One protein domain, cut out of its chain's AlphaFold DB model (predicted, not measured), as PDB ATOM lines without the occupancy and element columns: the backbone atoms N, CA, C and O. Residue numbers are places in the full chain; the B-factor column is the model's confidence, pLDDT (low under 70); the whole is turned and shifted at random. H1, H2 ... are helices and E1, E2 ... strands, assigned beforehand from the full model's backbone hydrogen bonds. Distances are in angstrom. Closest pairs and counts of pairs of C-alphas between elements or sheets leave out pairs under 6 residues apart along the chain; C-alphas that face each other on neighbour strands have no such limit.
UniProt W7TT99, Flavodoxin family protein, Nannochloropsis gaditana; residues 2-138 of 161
ATOM      1  N   ALA A   2     219.232 169.008 228.297       65.69
ATOM      2  CA  ALA A   2     218.409 168.124 229.143       65.69
ATOM      3  C   ALA A   2     217.415 168.878 230.053       65.69
ATOM      4  O   ALA A   2     216.323 168.396 230.317       65.69
ATOM      5  N   GLU A   3     217.773 170.087 230.494       86.50
ATOM      6  CA  GLU A   3     216.895 170.932 231.313       86.50
ATOM      7  C   GLU A   3     215.620 171.363 230.571       86.50
ATOM      8  O   GLU A   3     214.536 171.325 231.141       86.50
ATOM      9  N   VAL A   4     215.727 171.697 229.280       94.50
ATOM     10  CA  VAL A   4     214.571 172.071 228.452       94.50
ATOM     11  C   VAL A   4     213.584 170.906 228.344       94.50
ATOM     12  O   VAL A   4     212.386 171.126 228.474       94.50
ATOM     13  N   ASP A   5     214.069 169.675 228.158       95.00
ATOM     14  CA  ASP A   5     213.198 168.496 228.032       95.00
ATOM     15  C   ASP A   5     212.400 168.240 229.317       95.00
ATOM     16  O   ASP A   5     211.207 167.954 229.252       95.00
ATOM     17  N   GLY A   6     213.019 168.444 230.487       96.56
ATOM     18  CA  GLY A   6     212.322 168.362 231.772       96.56
ATOM     19  C   GLY A   6     211.212 169.408 231.917       96.56
ATOM     20  O   GLY A   6     210.114 169.086 232.367       96.56
ATOM     21  N   TYR A   7     211.449 170.653 231.486       97.06
ATOM     22  CA  TYR A   7     210.392 171.672 231.475       97.06
ATOM     23  C   TYR A   7     209.272 171.338 230.487       97.06
ATOM     24  O   TYR A   7     208.105 171.530 230.819       97.06
ATOM     25  N   VAL A   8     209.594 170.816 229.302       97.06
ATOM     26  CA  VAL A   8     208.592 170.396 228.309       97.06
ATOM     27  C   VAL A   8     207.709 169.276 228.863       97.06
ATOM     28  O   VAL A   8     206.492 169.328 228.694       97.06
ATOM     29  N   GLU A   9     208.280 168.314 229.592       96.75
ATOM     30  CA  GLU A   9     207.514 167.266 230.277       96.75
ATOM     31  C   GLU A   9     206.543 167.860 231.313       96.75
ATOM     32  O   GLU A   9     205.349 167.549 231.305       96.75
ATOM     33  N   LEU A  10     207.024 168.778 232.162       97.25
ATOM     34  CA  LEU A  10     206.190 169.481 233.147       97.25
ATOM     35  C   LEU A  10     205.065 170.285 232.482       97.25
ATOM     36  O   LEU A  10     203.924 170.245 232.944       97.25
ATOM     37  N   ILE A  11     205.362 170.981 231.382       97.44
ATOM     38  CA  ILE A  11     204.378 171.727 230.589       97.44
ATOM     39  C   ILE A  11     203.331 170.773 230.003       97.44
ATOM     40  O   ILE A  11     202.137 171.062 230.075       97.44
ATOM     41  N   GLY A  12     203.750 169.621 229.477       96.31
ATOM     42  CA  GLY A  12     202.852 168.601 228.931       96.31
ATOM     43  C   GLY A  12     201.904 168.004 229.975       96.31
ATOM     44  O   GLY A  12     200.750 167.699 229.660       96.31
ATOM     45  N   MET A  13     202.356 167.888 231.228       96.88
ATOM     46  CA  MET A  13     201.523 167.458 232.356       96.88
ATOM     47  C   MET A  13     200.580 168.562 232.839       96.88
ATOM     48  O   MET A  13     199.388 168.318 233.020       96.88
ATOM     49  N   GLY A  14     201.107 169.771 233.051       96.88
ATOM     50  CA  GLY A  14     200.364 170.889 233.637       96.88
ATOM     51  C   GLY A  14     199.398 171.559 232.668       96.88
ATOM     52  O   GLY A  14     198.375 172.089 233.093       96.88
ATOM     53  N   LYS A  15     199.698 171.516 231.365       96.19
ATOM     54  CA  LYS A  15     198.863 172.093 230.308       96.19
ATOM     55  C   LYS A  15     198.448 173.556 230.573       96.19
ATOM     56  O   LYS A  15     197.274 173.864 230.342       96.19
ATOM     57  N   PRO A  16     199.355 174.431 231.058       97.06
ATOM     58  CA  PRO A  16     199.010 175.807 231.401       97.06
ATOM     59  C   PRO A  16     198.541 176.594 230.175       97.06
ATOM     60  O   PRO A  16     198.858 176.269 229.039       97.06
ATOM     61  N   ASP A  17     197.800 177.668 230.386       97.06
ATOM     62  CA  ASP A  17     197.399 178.553 229.290       97.06
ATOM     63  C   ASP A  17     198.546 179.490 228.869       97.06
ATOM     64  O   ASP A  17     198.785 179.720 227.678       97.06
ATOM     65  N   LEU A  18     199.301 179.974 229.856       97.75
ATOM     66  CA  LEU A  18     200.409 180.910 229.709       97.75
ATOM     67  C   LEU A  18     201.617 180.421 230.512       97.75
ATOM     68  O   LEU A  18     201.461 179.868 231.602       97.75
ATOM     69  N   ILE A  19     202.822 180.645 229.989       98.31
ATOM     70  CA  ILE A  19     204.088 180.297 230.644       98.31
ATOM     71  C   ILE A  19     205.000 181.527 230.596       98.31
ATOM     72  O   ILE A  19     205.465 181.913 229.522       98.31
ATOM     73  N   GLU A  20     205.260 182.134 231.756       97.94
ATOM     74  CA  GLU A  20     206.270 183.188 231.903       97.94
ATOM     75  C   GLU A  20     207.629 182.551 232.206       97.94
ATOM     76  O   GLU A  20     207.780 181.798 233.168       97.94
ATOM     77  N   ILE A  21     208.633 182.883 231.397       97.06
ATOM     78  CA  ILE A  21     210.028 182.533 231.661       97.06
ATOM     79  C   ILE A  21     210.748 183.832 231.992       97.06
ATOM     80  O   ILE A  21     210.820 184.738 231.157       97.06
ATOM     81  N   LYS A  22     211.263 183.916 233.218       94.69
ATOM     82  CA  LYS A  22     211.813 185.137 233.805       94.69
ATOM     83  C   LYS A  22     213.232 184.915 234.304       94.69
ATOM     84  O   LYS A  22     213.492 183.976 235.057       94.69
ATOM     85  N   GLY A  23     214.135 185.808 233.909       90.62
ATOM     86  CA  GLY A  23     215.487 185.854 234.448       90.62
ATOM     87  C   GLY A  23     215.472 186.140 235.949       90.62
ATOM     88  O   GLY A  23     214.779 187.046 236.417       90.62
ATOM     89  N   VAL A  24     216.236 185.366 236.721       86.50
ATOM     90  CA  VAL A  24     216.365 185.600 238.164       86.50
ATOM     91  C   VAL A  24     216.950 186.989 238.417       86.50
ATOM     92  O   VAL A  24     217.947 187.371 237.819       86.50
ATOM     93  N   THR A  25     216.336 187.763 239.310       77.56
ATOM     94  CA  THR A  25     216.846 189.086 239.690       77.56
ATOM     95  C   THR A  25     217.714 188.971 240.938       77.56
ATOM     96  O   THR A  25     217.336 188.335 241.922       77.56
ATOM     97  N   TYR A  26     218.886 189.600 240.918       74.62
ATOM     98  CA  TYR A  26     219.783 189.617 242.067       74.62
ATOM     99  C   TYR A  26     219.299 190.580 243.153       74.62
ATOM    100  O   TYR A  26     219.206 191.787 242.942       74.62
ATOM    101  N   CYS A  27     219.064 190.054 244.354       69.56
ATOM    102  CA  CYS A  27     218.575 190.828 245.499       69.56
ATOM    103  C   CYS A  27     219.694 191.368 246.415       69.56
ATOM    104  O   CYS A  27     219.423 191.756 247.551       69.56
ATOM    105  N   GLY A  28     220.951 191.384 245.960       66.38
ATOM    106  CA  GLY A  28     222.099 191.770 246.785       66.38
ATOM    107  C   GLY A  28     222.784 190.588 247.482       66.38
ATOM    108  O   GLY A  28     222.323 189.448 247.458       66.38
ATOM    109  N   LYS A  29     223.936 190.860 248.104       61.00
ATOM    110  CA  LYS A  29     224.761 189.843 248.766       61.00
ATOM    111  C   LYS A  29     224.261 189.624 250.194       61.00
ATOM    112  O   LYS A  29     224.460 190.482 251.048       61.00
ATOM    113  N   SER A  30     223.636 188.482 250.465       62.56
ATOM    114  CA  SER A  30     223.334 188.036 251.833       62.56
ATOM    115  C   SER A  30     224.343 186.979 252.298       62.56
ATOM    116  O   SER A  30     225.023 186.364 251.478       62.56
ATOM    117  N   ALA A  31     224.432 186.726 253.608       60.16
ATOM    118  CA  ALA A  31     225.297 185.673 254.158       60.16
ATOM    119  C   ALA A  31     224.905 184.247 253.706       60.16
ATOM    120  O   ALA A  31     225.679 183.315 253.905       60.16
ATOM    121  N   ILE A  32     223.717 184.080 253.108       61.59
ATOM    122  CA  ILE A  32     223.131 182.788 252.719       61.59
ATOM    123  C   ILE A  32     223.096 182.618 251.186       61.59
ATOM    124  O   ILE A  32     223.094 181.496 250.690       61.59
ATOM    125  N   SER A  33     223.115 183.707 250.409       62.50
ATOM    126  CA  SER A  33     223.037 183.655 248.943       62.50
ATOM    127  C   SER A  33     224.425 183.731 248.298       62.50
ATOM    128  O   SER A  33     225.072 184.779 248.327       62.50
ATOM    129  N   THR A  34     224.852 182.654 247.639       65.88
ATOM    130  CA  THR A  34     226.073 182.625 246.812       65.88
ATOM    131  C   THR A  34     225.865 183.149 245.390       65.88
ATOM    132  O   THR A  34     226.823 183.161 244.624       65.88
ATOM    133  N   LEU A  35     224.646 183.595 245.049       69.62
ATOM    134  CA  LEU A  35     224.296 184.123 243.729       69.62
ATOM    135  C   LEU A  35     225.225 185.276 243.328       69.62
ATOM    136  O   LEU A  35     225.441 186.216 244.098       69.62
ATOM    137  N   ARG A  36     225.758 185.199 242.110       67.31
ATOM    138  CA  ARG A  36     226.581 186.226 241.467       67.31
ATOM    139  C   ARG A  36     225.890 186.702 240.198       67.31
ATOM    140  O   ARG A  36     225.276 185.903 239.495       67.31
ATOM    141  N   MET A  37     226.006 187.995 239.911       67.88
ATOM    142  CA  MET A  37     225.376 188.612 238.741       67.88
ATOM    143  C   MET A  37     225.865 187.965 237.447       67.88
ATOM    144  O   MET A  37     225.068 187.535 236.630       67.88
ATOM    145  N   GLU A  38     227.177 187.825 237.300       68.06
ATOM    146  CA  GLU A  38     227.812 187.383 236.059       68.06
ATOM    147  C   GLU A  38     227.629 185.885 235.787       68.06
ATOM    148  O   GLU A  38     227.694 185.455 234.641       68.06
ATOM    149  N   GLU A  39     227.443 185.085 236.838       71.88
ATOM    150  CA  GLU A  39     227.407 183.621 236.741       71.88
ATOM    151  C   GLU A  39     225.985 183.049 236.808       71.88
ATOM    152  O   GLU A  39     225.769 181.907 236.406       71.88
ATOM    153  N   ASN A  40     225.019 183.782 237.377       77.19
ATOM    154  CA  ASN A  40     223.703 183.223 237.701       77.19
ATOM    155  C   ASN A  40     222.516 184.034 237.180       77.19
ATOM    156  O   ASN A  40     221.409 183.499 237.167       77.19
ATOM    157  N   VAL A  41     222.709 185.295 236.783       84.19
ATOM    158  CA  VAL A  41     221.628 186.132 236.250       84.19
ATOM    159  C   VAL A  41     221.695 186.097 234.724       84.19
ATOM    160  O   VAL A  41     222.669 186.599 234.164       84.19
ATOM    161  N   PRO A  42     220.698 185.507 234.041       87.00
ATOM    162  CA  PRO A  42     220.721 185.426 232.592       87.00
ATOM    163  C   PRO A  42     220.444 186.793 231.966       87.00
ATOM    164  O   PRO A  42     219.634 187.587 232.460       87.00
ATOM    165  N   TRP A  43     221.071 187.035 230.824       88.81
ATOM    166  CA  TRP A  43     220.740 188.147 229.947       88.81
ATOM    167  C   TRP A  43     219.426 187.872 229.210       88.81
ATOM    168  O   TRP A  43     219.054 186.724 228.959       88.81
ATOM    169  N   HIS A  44     218.738 188.929 228.772       91.25
ATOM    170  CA  HIS A  44     217.447 188.784 228.090       91.25
ATOM    171  C   HIS A  44     217.521 187.884 226.844       91.25
ATOM    172  O   HIS A  44     216.632 187.068 226.615       91.25
ATOM    173  N   HIS A  45     218.601 187.960 226.062       92.00
ATOM    174  CA  HIS A  45     218.772 187.103 224.885       92.00
ATOM    175  C   HIS A  45     218.906 185.610 225.239       92.00
ATOM    176  O   HIS A  45     218.472 184.763 224.459       92.00
ATOM    177  N   GLU A  46     219.447 185.278 226.414       93.12
ATOM    178  CA  GLU A  46     219.521 183.900 226.908       93.12
ATOM    179  C   GLU A  46     218.134 183.402 227.321       93.12
ATOM    180  O   GLU A  46     217.747 182.292 226.954       93.12
ATOM    181  N   VAL A  47     217.342 184.253 227.987       94.94
ATOM    182  CA  VAL A  47     215.937 183.956 228.316       94.94
ATOM    183  C   VAL A  47     215.116 183.737 227.041       94.94
ATOM    184  O   VAL A  47     214.382 182.754 226.949       94.94
ATOM    185  N   ARG A  48     215.296 184.575 226.008       95.88
ATOM    186  CA  ARG A  48     214.665 184.402 224.685       95.88
ATOM    187  C   ARG A  48     215.051 183.082 224.025       95.88
ATOM    188  O   ARG A  48     214.184 182.394 223.489       95.88
ATOM    189  N   ALA A  49     216.338 182.736 224.037       96.50
ATOM    190  CA  ALA A  49     216.823 181.492 223.446       96.50
ATOM    191  C   ALA A  49     216.241 180.269 224.166       96.50
ATOM    192  O   ALA A  49     215.828 179.306 223.519       96.50
ATOM    193  N   PHE A  50     216.144 180.329 225.495       96.69
ATOM    194  CA  PHE A  50     215.536 179.280 226.305       96.69
ATOM    195  C   PHE A  50     214.031 179.136 226.033       96.69
ATOM    196  O   PHE A  50     213.545 178.030 225.800       96.69
ATOM    197  N   ALA A  51     213.310 180.256 225.969       97.44
ATOM    198  CA  ALA A  51     211.894 180.305 225.624       97.44
ATOM    199  C   ALA A  51     211.612 179.717 224.234       97.44
ATOM    200  O   ALA A  51     210.695 178.910 224.073       97.44
ATOM    201  N   GLN A  52     212.436 180.065 223.241       97.75
ATOM    202  CA  GLN A  52     212.334 179.498 221.899       97.75
ATOM    203  C   GLN A  52     212.592 177.986 221.903       97.75
ATOM    204  O   GLN A  52     211.819 177.240 221.311       97.75
ATOM    205  N   ALA A  53     213.623 177.525 222.617       97.50
ATOM    206  CA  ALA A  53     213.951 176.103 222.698       97.50
ATOM    207  C   ALA A  53     212.831 175.265 223.339       97.50
ATOM    208  O   ALA A  53     212.611 174.130 222.917       97.50
ATOM    209  N   ILE A  54     212.120 175.812 224.335       97.56
ATOM    210  CA  ILE A  54     210.913 175.182 224.889       97.56
ATOM    211  C   ILE A  54     209.810 175.155 223.832       97.56
ATOM    212  O   ILE A  54     209.290 174.080 223.545       97.56
ATOM    213  N   ALA A  55     209.475 176.303 223.231       97.62
ATOM    214  CA  ALA A  55     208.392 176.409 222.250       97.62
ATOM    215  C   ALA A  55     208.562 175.409 221.093       97.62
ATOM    216  O   ALA A  55     207.622 174.675 220.778       97.62
ATOM    217  N   ASP A  56     209.776 175.300 220.544       97.31
ATOM    218  CA  ASP A  56     210.121 174.384 219.446       97.31
ATOM    219  C   ASP A  56     209.884 172.904 219.795       97.31
ATOM    220  O   ASP A  56     209.638 172.086 218.911       97.31
ATOM    221  N   ARG A  57     209.936 172.550 221.086       97.12
ATOM    222  CA  ARG A  57     209.738 171.182 221.595       97.12
ATOM    223  C   ARG A  57     208.326 170.908 222.099       97.12
ATOM    224  O   ARG A  57     208.034 169.777 222.462       97.12
ATOM    225  N   THR A  58     207.439 171.902 222.082       95.69
ATOM    226  CA  THR A  58     206.016 171.706 222.411       95.69
ATOM    227  C   THR A  58     205.174 171.213 221.229       95.69
ATOM    228  O   THR A  58     203.950 171.236 221.299       95.69
ATOM    229  N   GLU A  59     205.807 170.817 220.118       93.19
ATOM    230  CA  GLU A  59     205.130 170.315 218.908       93.19
ATOM    231  C   GLU A  59     204.052 171.276 218.363       93.19
ATOM    232  O   GLU A  59     203.048 170.874 217.778       93.19
ATOM    233  N   GLY A  60     204.267 172.585 218.548       94.62
ATOM    234  CA  GLY A  60     203.354 173.635 218.097       94.62
ATOM    235  C   GLY A  60     202.157 173.883 219.015       94.62
ATOM    236  O   GLY A  60     201.267 174.646 218.642       94.62
ATOM    237  N   GLU A  61     202.107 173.281 220.205       97.62
ATOM    238  CA  GLU A  61     201.064 173.567 221.192       97.62
ATOM    239  C   GLU A  61     201.210 174.978 221.790       97.62
ATOM    240  O   GLU A  61     200.215 175.696 221.953       97.62
ATOM    241  N   TYR A  62     202.451 175.388 222.062       98.50
ATOM    242  CA  TYR A  62     202.802 176.705 222.582       98.50
ATOM    243  C   TYR A  62     203.688 177.459 221.600       98.50
ATOM    244  O   TYR A  62     204.452 176.876 220.834       98.50
ATOM    245  N   GLU A  63     203.620 178.784 221.658       98.44
ATOM    246  CA  GLU A  63     204.494 179.653 220.878       98.44
ATOM    247  C   GLU A  63     204.998 180.809 221.740       98.44
ATOM    248  O   GLU A  63     204.249 181.389 222.527       98.44
ATOM    249  N   PHE A  64     206.280 181.138 221.586       98.19
ATOM    250  CA  PHE A  64     206.889 182.317 222.189       98.19
ATOM    251  C   PHE A  64     206.411 183.571 221.449       98.19
ATOM    252  O   PHE A  64     206.854 183.837 220.329       98.19
ATOM    253  N   MET A  65     205.520 184.333 222.088       97.62
ATOM    254  CA  MET A  65     204.746 185.384 221.420       97.62
ATOM    255  C   MET A  65     204.952 186.805 221.959       97.62
ATOM    256  O   MET A  65     204.744 187.742 221.192       97.62
ATOM    257  N   ALA A  66     205.372 186.997 223.216       97.44
ATOM    258  CA  ALA A  66     205.698 188.318 223.786       97.44
ATOM    259  C   ALA A  66     206.950 188.261 224.634       97.44
ATOM    260  O   ALA A  66     207.276 187.232 225.223       97.44
ATOM    261  N   GLU A  67     207.587 189.411 224.758       95.31
ATOM    262  CA  GLU A  67     208.721 189.635 225.637       95.31
ATOM    263  C   GLU A  67     208.582 190.968 226.353       95.31
ATOM    264  O   GLU A  67     207.901 191.865 225.871       95.31
ATOM    265  N   HIS A  68     209.227 191.075 227.508       92.94
ATOM    266  CA  HIS A  68     209.381 192.318 228.241       92.94
ATOM    267  C   HIS A  68     210.839 192.432 228.682       92.94
ATOM    268  O   HIS A  68     211.243 191.889 229.719       92.94
ATOM    269  N   ALA A  69     211.642 193.112 227.861       89.56
ATOM    270  CA  ALA A  69     213.100 193.079 227.967       89.56
ATOM    271  C   ALA A  69     213.611 193.628 229.305       89.56
ATOM    272  O   ALA A  69     214.480 193.027 229.933       89.56
ATOM    273  N   HIS A  70     213.017 194.712 229.803       83.88
ATOM    274  CA  HIS A  70     213.434 195.342 231.062       83.88
ATOM    275  C   HIS A  70     213.172 194.481 232.298       83.88
ATOM    276  O   HIS A  70     213.899 194.587 233.281       83.88
ATOM    277  N   SER A  71     212.139 193.634 232.276       87.94
ATOM    278  CA  SER A  71     211.929 192.648 233.343       87.94
ATOM    279  C   SER A  71     212.633 191.319 233.074       87.94
ATOM    280  O   SER A  71     212.491 190.408 233.885       87.94
ATOM    281  N   CYS A  72     213.384 191.205 231.972       92.25
ATOM    282  CA  CYS A  72     214.027 189.975 231.517       92.25
ATOM    283  C   CYS A  72     213.024 188.805 231.424       92.25
ATOM    284  O   CYS A  72     213.283 187.700 231.907       92.25
ATOM    285  N   CYS A  73     211.849 189.072 230.844       94.94
ATOM    286  CA  CYS A  73     210.733 188.128 230.776       94.94
ATOM    287  C   CYS A  73     210.343 187.797 229.341       94.94
ATOM    288  O   CYS A  73     210.347 188.658 228.464       94.94
ATOM    289  N   THR A  74     209.883 186.569 229.139       97.62
ATOM    290  CA  THR A  74     209.223 186.124 227.908       97.62
ATOM    291  C   THR A  74     207.940 185.376 228.240       97.62
ATOM    292  O   THR A  74     207.794 184.842 229.341       97.62
ATOM    293  N   LEU A  75     207.015 185.345 227.284       98.31
ATOM    294  CA  LEU A  75     205.717 184.700 227.408       98.31
ATOM    295  C   LEU A  75     205.515 183.699 226.270       98.31
ATOM    296  O   LEU A  75     205.485 184.067 225.089       98.31
ATOM    297  N   LEU A  76     205.333 182.435 226.644       98.56
ATOM    298  CA  LEU A  76     204.763 181.416 225.774       98.56
ATOM    299  C   LEU A  76     203.261 181.343 226.036       98.56
ATOM    300  O   LEU A  76     202.827 181.338 227.187       98.56
ATOM    301  N   ALA A  77     202.476 181.254 224.968       98.38
ATOM    302  CA  ALA A  77     201.031 181.119 225.068       98.38
ATOM    303  C   ALA A  77     200.541 179.913 224.276       98.38
ATOM    304  O   ALA A  77     201.065 179.585 223.206       98.38
ATOM    305  N   ARG A  78     199.514 179.253 224.809       97.81
ATOM    306  CA  ARG A  78     198.893 178.102 224.165       97.81
ATOM    307  C   ARG A  78     198.097 178.540 222.942       97.81
ATOM    308  O   ARG A  78     197.131 179.301 223.051       97.81
ATOM    309  N   LYS A  79     198.454 178.024 221.764       97.69
ATOM    310  CA  LYS A  79     197.854 178.468 220.492       97.69
ATOM    311  C   LYS A  79     196.353 178.217 220.438       97.69
ATOM    312  O   LYS A  79     195.610 179.072 219.971       97.69
ATOM    313  N   LYS A  80     195.899 177.072 220.957       95.81
ATOM    314  CA  LYS A  80     194.476 176.700 220.966       95.81
ATOM    315  C   LYS A  80     193.596 177.754 221.653       95.81
ATOM    316  O   LYS A  80     192.491 177.997 221.182       95.81
ATOM    317  N   THR A  81     194.080 178.350 222.742       95.81
ATOM    318  CA  THR A  81     193.324 179.320 223.546       95.81
ATOM    319  C   THR A  81     193.483 180.738 222.988       95.81
ATOM    320  O   THR A  81     192.502 181.466 222.831       95.81
ATOM    321  N   PHE A  82     194.712 181.125 222.634       98.00
ATOM    322  CA  PHE A  82     195.052 182.536 222.421       98.00
ATOM    323  C   PHE A  82     195.455 182.918 220.999       98.00
ATOM    324  O   PHE A  82     195.684 184.098 220.749       98.00
ATOM    325  N   TYR A  83     195.531 181.976 220.057       97.88
ATOM    326  CA  TYR A  83     195.895 182.277 218.673       97.88
ATOM    327  C   TYR A  83     194.738 182.008 217.714       97.88
ATOM    328  O   TYR A  83     194.331 180.866 217.496       97.88
ATOM    329  N   ARG A  84     194.208 183.070 217.100       96.69
ATOM    330  CA  ARG A  84     193.077 182.991 216.163       96.69
ATOM    331  C   ARG A  84     193.171 184.078 215.102       96.69
ATOM    332  O   ARG A  84     193.558 185.205 215.388       96.69
ATOM    333  N   GLY A  85     192.845 183.737 213.853       95.69
ATOM    334  CA  GLY A  85     192.855 184.700 212.743       95.69
ATOM    335  C   GLY A  85     194.216 185.361 212.481       95.69
ATOM    336  O   GLY A  85     194.256 186.504 212.039       95.69
ATOM    337  N   GLY A  86     195.323 184.674 212.784       96.31
ATOM    338  CA  GLY A  86     196.675 185.215 212.615       96.31
ATOM    339  C   GLY A  86     197.135 186.160 213.731       96.31
ATOM    340  O   GLY A  86     198.196 186.764 213.604       96.31
ATOM    341  N   LYS A  87     196.350 186.301 214.804       97.75
ATOM    342  CA  LYS A  87     196.576 187.258 215.888       97.75
ATOM    343  C   LYS A  87     196.610 186.572 217.247       97.75
ATOM    344  O   LYS A  87     195.959 185.546 217.458       97.75
ATOM    345  N   TRP A  88     197.351 187.187 218.161       98.25
ATOM    346  CA  TRP A  88     197.430 186.798 219.562       98.25
ATOM    347  C   TRP A  88     196.386 187.535 220.391       98.25
ATOM    348  O   TRP A  88     196.110 188.707 220.149       98.25
ATOM    349  N   TYR A  89     195.807 186.831 221.356       98.19
ATOM    350  CA  TYR A  89     194.807 187.349 222.279       98.19
ATOM    351  C   TYR A  89     195.195 187.008 223.713       98.19
ATOM    352  O   TYR A  89     194.517 186.239 224.371       98.19
ATOM    353  N   THR A  90     196.330 187.506 224.185       97.50
ATOM    354  CA  THR A  90     196.820 187.274 225.557       97.50
ATOM    355  C   THR A  90     196.594 188.461 226.485       97.50
ATOM    356  O   THR A  90     197.011 188.427 227.640       97.50
ATOM    357  N   TRP A  91     195.935 189.510 225.995       96.69
ATOM    358  CA  TRP A  91     195.590 190.672 226.802       96.69
ATOM    359  C   TRP A  91     194.304 190.432 227.590       96.69
ATOM    360  O   TRP A  91     193.462 189.638 227.175       96.69
ATOM    361  N   ILE A  92     194.128 191.133 228.706       96.69
ATOM    362  CA  ILE A  92     192.931 191.014 229.542       96.69
ATOM    363  C   ILE A  92     191.974 192.155 229.203       96.69
ATOM    364  O   ILE A  92     192.318 193.329 229.342       96.69
ATOM    365  N   ASP A  93     190.755 191.815 228.789       97.75
ATOM    366  CA  ASP A  93     189.622 192.735 228.835       97.75
ATOM    367  C   ASP A  93     189.080 192.755 230.268       97.75
ATOM    368  O   ASP A  93     188.295 191.895 230.673       97.75
ATOM    369  N   TYR A  94     189.542 193.722 231.063       97.31
ATOM    370  CA  TYR A  94     189.151 193.822 232.469       97.31
ATOM    371  C   TYR A  94     187.658 194.075 232.649       97.31
ATOM    372  O   TYR A  94     187.070 193.519 233.571       97.31
ATOM    373  N   ALA A  95     187.030 194.868 231.776       97.94
ATOM    374  CA  ALA A  95     185.596 195.122 231.871       97.94
ATOM    375  C   ALA A  95     184.820 193.809 231.705       97.94
ATOM    376  O   ALA A  95     184.010 193.454 232.558       97.94
ATOM    377  N   LYS A  96     185.166 193.027 230.677       97.94
ATOM    378  CA  LYS A  96     184.557 191.717 230.445       97.94
ATOM    379  C   LYS A  96     184.869 190.715 231.556       97.94
ATOM    380  O   LYS A  96     183.988 189.966 231.962       97.94
ATOM    381  N   PHE A  97     186.101 190.699 232.064       98.19
ATOM    382  CA  PHE A  97     186.479 189.854 233.197       98.19
ATOM    383  C   PHE A  97     185.640 190.165 234.445       98.19
ATOM    384  O   PHE A  97     185.163 189.242 235.103       98.19
ATOM    385  N   HIS A  98     185.425 191.447 234.753       98.25
ATOM    386  CA  HIS A  98     184.602 191.859 235.889       98.25
ATOM    387  C   HIS A  98     183.143 191.417 235.728       98.25
ATOM    388  O   HIS A  98     182.611 190.801 236.649       98.25
ATOM    389  N   ASP A  99     182.546 191.605 234.548       98.19
ATOM    390  CA  ASP A  99     181.184 191.130 234.263       98.19
ATOM    391  C   ASP A  99     181.048 189.603 234.451       98.19
ATOM    392  O   ASP A  99     180.043 189.103 234.967       98.19
ATOM    393  N   LEU A 100     182.063 188.839 234.030       98.31
ATOM    394  CA  LEU A 100     182.086 187.378 234.152       98.31
ATOM    395  C   LEU A 100     182.227 186.917 235.605       98.31
ATOM    396  O   LEU A 100     181.525 185.992 236.014       98.31
ATOM    397  N   ILE A 101     183.083 187.576 236.392       97.88
ATOM    398  CA  ILE A 101     183.220 187.303 237.828       97.88
ATOM    399  C   ILE A 101     181.916 187.593 238.565       97.88
ATOM    400  O   ILE A 101     181.452 186.737 239.315       97.88
ATOM    401  N   GLU A 102     181.278 188.739 238.313       98.19
ATOM    402  CA  GLU A 102     179.993 189.073 238.939       98.19
ATOM    403  C   GLU A 102     178.917 188.027 238.622       98.19
ATOM    404  O   GLU A 102     178.116 187.648 239.482       98.19
ATOM    405  N   ARG A 103     178.903 187.516 237.385       98.06
ATOM    406  CA  ARG A 103     177.989 186.445 236.985       98.06
ATOM    407  C   ARG A 103     178.304 185.128 237.694       98.06
ATOM    408  O   ARG A 103     177.387 184.518 238.245       98.06
ATOM    409  N   PHE A 104     179.570 184.715 237.715       98.31
ATOM    410  CA  PHE A 104     180.010 183.509 238.415       98.31
ATOM    411  C   PHE A 104     179.637 183.555 239.902       98.31
ATOM    412  O   PHE A 104     179.086 182.590 240.428       98.31
ATOM    413  N   GLU A 105     179.842 184.691 240.571       98.19
ATOM    414  CA  GLU A 105     179.463 184.876 241.977       98.19
ATOM    415  C   GLU A 105     177.944 184.819 242.198       98.19
ATOM    416  O   GLU A 105     177.480 184.343 243.237       98.19
ATOM    417  N   LYS A 106     177.153 185.287 241.227       98.25
ATOM    418  CA  LYS A 106     175.691 185.329 241.321       98.25
ATOM    419  C   LYS A 106     175.027 183.971 241.100       98.25
ATOM    420  O   LYS A 106     174.059 183.658 241.795       98.25
ATOM    421  N   ASP A 107     175.461 183.220 240.092       98.00
ATOM    422  CA  ASP A 107     174.757 182.013 239.637       98.00
ATOM    423  C   ASP A 107     175.652 180.796 239.359       98.00
ATOM    424  O   ASP A 107     175.139 179.732 239.009       98.00
ATOM    425  N   GLY A 108     176.966 180.912 239.561       97.88
ATOM    426  CA  GLY A 108     177.920 179.831 239.334       97.88
ATOM    427  C   GLY A 108     178.218 179.555 237.861       97.88
ATOM    428  O   GLY A 108     178.796 178.511 237.566       97.88
ATOM    429  N   THR A 109     177.836 180.438 236.926       98.12
ATOM    430  CA  THR A 109     178.228 180.285 235.516       98.12
ATOM    431  C   THR A 109     179.750 180.360 235.393       98.12
ATOM    432  O   THR A 109     180.334 181.434 235.532       98.12
ATOM    433  N   GLU A 110     180.382 179.225 235.107       97.94
ATOM    434  CA  GLU A 110     181.818 179.134 234.838       97.94
ATOM    435  C   GLU A 110     182.198 179.867 233.542       97.94
ATOM    436  O   GLU A 110     181.411 179.952 232.595       97.94
ATOM    437  N   PHE A 111     183.423 180.384 233.510       97.50
ATOM    438  CA  PHE A 111     184.039 181.034 232.356       97.50
ATOM    439  C   PHE A 111     185.546 180.755 232.365       97.50
ATOM    440  O   PHE A 111     186.106 180.374 233.399       97.50
ATOM    441  N   ASP A 112     186.213 180.954 231.233       95.44
ATOM    442  CA  ASP A 112     187.652 180.732 231.092       95.44
ATOM    443  C   ASP A 112     188.385 181.918 230.441       95.44
ATOM    444  O   ASP A 112     187.815 182.975 230.166       95.44
ATOM    445  N   ALA A 113     189.696 181.771 230.232       94.88
ATOM    446  CA  ALA A 113     190.532 182.825 229.660       94.88
ATOM    447  C   ALA A 113     190.106 183.252 228.249       94.88
ATOM    448  O   ALA A 113     190.296 184.409 227.868       94.88
ATOM    449  N   SER A 114     189.507 182.350 227.469       94.75
ATOM    450  CA  SER A 114     189.012 182.675 226.134       94.75
ATOM    451  C   SER A 114     187.835 183.651 226.181       94.75
ATOM    452  O   SER A 114     187.677 184.450 225.251       94.75
ATOM    453  N   ASP A 115     187.080 183.673 227.284       97.25
ATOM    454  CA  ASP A 115     185.943 184.568 227.457       97.25
ATOM    455  C   ASP A 115     186.368 186.018 227.655       97.25
ATOM    456  O   ASP A 115     185.707 186.892 227.118       97.25
ATOM    457  N   TYR A 116     187.465 186.322 228.348       97.19
ATOM    458  CA  TYR A 116     187.876 187.713 228.625       97.19
ATOM    459  C   TYR A 116     189.155 188.152 227.909       97.19
ATOM    460  O   TYR A 116     189.645 189.257 228.138       97.19
ATOM    461  N   CYS A 117     189.721 187.318 227.040       97.25
ATOM    462  CA  CYS A 117     190.923 187.701 226.316       97.25
ATOM    463  C   CYS A 117     190.663 188.744 225.210       97.25
ATOM    464  O   CYS A 117     189.767 188.602 224.370       97.25
ATOM    465  N   ALA A 118     191.514 189.763 225.168       97.94
ATOM    466  CA  ALA A 118     191.580 190.796 224.141       97.94
ATOM    467  C   ALA A 118     192.834 190.631 223.272       97.94
ATOM    468  O   ALA A 118     193.767 189.913 223.634       97.94
ATOM    469  N   GLU A 119     192.833 191.276 222.101       98.12
ATOM    470  CA  GLU A 119     193.969 191.244 221.172       98.12
ATOM    471  C   GLU A 119     195.228 191.777 221.864       98.12
ATOM    472  O   GLU A 119     195.197 192.829 222.503       98.12
ATOM    473  N   THR A 120     196.330 191.040 221.746       97.81
ATOM    474  CA  THR A 120     197.620 191.434 222.305       97.81
ATOM    475  C   THR A 120     198.096 192.715 221.621       97.81
ATOM    476  O   THR A 120     198.189 192.737 220.389       97.81
ATOM    477  N   PRO A 121     198.429 193.776 222.377       96.56
ATOM    478  CA  PRO A 121     198.950 195.004 221.797       96.56
ATOM    479  C   PRO A 121     200.209 194.752 220.965       96.56
ATOM    480  O   PRO A 121     201.070 193.960 221.345       96.56
ATOM    481  N   ALA A 122     200.344 195.456 219.840       96.00
ATOM    482  CA  ALA A 122     201.457 195.242 218.915       96.00
ATOM    483  C   ALA A 122     202.834 195.469 219.566       96.00
ATOM    484  O   ALA A 122     203.765 194.723 219.279       96.00
ATOM    485  N   TRP A 123     202.935 196.439 220.480       94.06
ATOM    486  CA  TRP A 123     204.154 196.762 221.230       94.06
ATOM    487  C   TRP A 123     204.576 195.663 222.221       94.06
ATOM    488  O   TRP A 123     205.734 195.605 222.633       94.06
ATOM    489  N   ALA A 124     203.650 194.775 222.598       95.00
ATOM    490  CA  ALA A 124     203.917 193.658 223.501       95.00
ATOM    491  C   ALA A 124     204.439 192.419 222.761       95.00
ATOM    492  O   ALA A 124     204.999 191.517 223.382       95.00
ATOM    493  N   LEU A 125     204.237 192.337 221.443       97.25
ATOM    494  CA  LEU A 125     204.614 191.164 220.665       97.25
ATOM    495  C   LEU A 125     206.136 191.003 220.591       97.25
ATOM    496  O   LEU A 125     206.903 191.963 220.570       97.25
ATOM    497  N   LYS A 126     206.581 189.752 220.499       95.62
ATOM    498  CA  LYS A 126     207.983 189.392 220.294       95.62
ATOM    499  C   LYS A 126     208.550 190.136 219.082       95.62
ATOM    500  O   LYS A 126     208.006 190.040 217.982       95.62
ATOM    501  N   GLY A 127     209.691 190.798 219.270       93.12
ATOM    502  CA  GLY A 127     210.352 191.568 218.215       93.12
ATOM    503  C   GLY A 127     209.729 192.937 217.937       93.12
ATOM    504  O   GLY A 127     210.146 193.589 216.978       93.12
ATOM    505  N   ALA A 128     208.761 193.383 218.743       94.12
ATOM    506  CA  ALA A 128     208.294 194.761 218.705       94.12
ATOM    507  C   ALA A 128     209.432 195.736 219.075       94.12
ATOM    508  O   ALA A 128     210.226 195.423 219.968       94.12
ATOM    509  N   PRO A 129     209.517 196.919 218.437       90.38
ATOM    510  CA  PRO A 129     210.516 197.942 218.768       90.38
ATOM    511  C   PRO A 129     210.486 198.406 220.230       90.38
ATOM    512  O   PRO A 129     211.506 198.834 220.764       90.38
ATOM    513  N   GLU A 130     209.317 198.347 220.862       90.56
ATOM    514  CA  GLU A 130     209.095 198.729 222.255       90.56
ATOM    515  C   GLU A 130     209.543 197.647 223.247       90.56
ATOM    516  O   GLU A 130     209.639 197.914 224.445       90.56
ATOM    517  N   GLU A 131     209.827 196.432 222.763       90.19
ATOM    518  CA  GLU A 131     210.317 195.298 223.557       90.19
ATOM    519  C   GLU A 131     209.456 194.999 224.799       90.19
ATOM    520  O   GLU A 131     209.970 194.663 225.874       90.19
ATOM    521  N   GLY A 132     208.137 195.150 224.651       89.62
ATOM    522  CA  GLY A 132     207.163 194.906 225.708       89.62
ATOM    523  C   GLY A 132     206.807 196.105 226.573       89.62
ATOM    524  O   GLY A 132     205.990 195.938 227.474       89.62
ATOM    525  N   PHE A 133     207.403 197.280 226.359       86.88
ATOM    526  CA  PHE A 133     206.963 198.486 227.063       86.88
ATOM    527  C   PHE A 133     205.710 199.060 226.442       86.88
ATOM    528  O   PHE A 133     205.628 199.211 225.224       86.88
ATOM    529  N   ASP A 134     204.782 199.471 227.300       88.12
ATOM    530  CA  ASP A 134     203.681 200.298 226.847       88.12
ATOM    531  C   ASP A 134     204.243 201.658 226.379       88.12
ATOM    532  O   ASP A 134     204.902 202.355 227.159       88.12
ATOM    533  N   PRO A 135     204.024 202.063 225.115       86.31
ATOM    534  CA  PRO A 135     204.490 203.346 224.604       86.31
ATOM    535  C   PRO A 135     203.869 204.557 225.314       86.31
ATOM    536  O   PRO A 135     204.398 205.661 225.164       86.31
ATOM    537  N   VAL A 136     202.765 204.394 226.055       84.19
ATOM    538  CA  VAL A 136     202.187 205.491 226.849       84.19
ATOM    539  C   VAL A 136     202.822 205.637 228.233       84.19
ATOM    540  O   VAL A 136     202.611 206.661 228.891       84.19
ATOM    541  N   ASP A 137     203.621 204.662 228.676       79.69
ATOM    542  CA  ASP A 137     204.259 204.717 229.984       79.69
ATOM    543  C   ASP A 137     205.406 205.730 230.011       79.69
ATOM    544  O   ASP A 137     206.339 205.726 229.205       79.69
ATOM    545  N   THR A 138     205.361 206.598 231.018       72.12
ATOM    546  CA  THR A 138     206.396 207.602 231.265       72.12
ATOM    547  C   THR A 138     207.481 207.021 232.166       72.12
ATOM    548  O   THR A 138     207.215 206.618 233.301       72.12
TER     549      THR A 138
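What this domain is: This is residues 2 to 138 of the 161 residues of the protein "Flavodoxin family protein" of Nannochloropsis gaditana (UniProt W7TT99). A small three-stranded sheet makes the middle of the model, with the long helix H3 covering one face and H1 packing on H3 with residues 4 to 8. From this body H5 reaches away with H6 at its base, and far off at the opposite end of the longest axis lie H2 and a loop whose residues 29 to 34 stick out. The 137 printed residues hold six named helices and three named strands, in the order H1 E1 H2 H3 E2 E3 H4 H5 H6; the class is mixed, and the sheet, order E1, E3, E2, is antiparallel throughout. The whole is only just loose, close to compact, with a radius of gyration of the C-alphas of 17.5 A and spans of 52 by 39 by 34 A.

How they stand to each other: H1, residues 2 to 14, touches H3, residues 44 to 57, with residues 4 to 8 alone; they run the same way at a steep tilt of 62 degrees, and the closest C-alphas, of Val 4 and Ile 54, are 6.0 A apart. E1, residues 18 to 22, is antiparallel to E3, residues 73 to 78, with N 19 and O 76 2.9 A apart, within hydrogen-bond range. H2, residues 37 to 40, touches no helix. H3 is on the sheet at a height of 8.9 A, making two layers, a helix on one face of a sheet; on the local plane it runs along the strands, at 9 degrees to E3. E2, residues 62 to 68, forms a hairpin with E3, with N 68 and O 73 2.8 A apart. E1, H2 H3 and E2 make a split strand-helix-strand unit, two strands running the same way with E3 between them, and its crossover is right-handed. H4, residues 79 to 82, only grazes the sheet. H5, residues 94 to 107, touches H6, residues 113 to 116, with residues 94 to 97 alone; the closest C-alphas, of Phe 97 and Tyr 116, are 5.2 A apart. H4 and H6 only just touch, with 3 pairs of C-alphas within 8 A, the closest being Thr 81 and Ser 114 at 6.0 A. Every O i to N i+4 pair is within hydrogen-bond range in H1 and H5, and 9 of 10 are in H3; H2, H4 and H6 are too short for such a pair.

Where its parts are: H1 begins at C-alpha 2 (218.409, 168.124, 229.143) and is 18.8 A long. E1 measures 12.8 A, H2 5.7 A, H3 20.3 A, E2 17.9 A, E3 16.9 A and H4 5.3 A. H5 runs 20.0 A to C-alpha 107 (174.757, 182.013, 239.637), and H6, 5.7 A, ends at C-alpha 116 (187.876, 187.713, 228.625).

The domain as a whole: The C-alphas farthest apart, of Glu 38 and Asp 107, are 53.4 A apart. The printed part has no cut; the links E1 to H2 and H4 to H5 are long. The mean pLDDT of the printed part is 91.7, with residue 2 and residues 27 to 38 under 70.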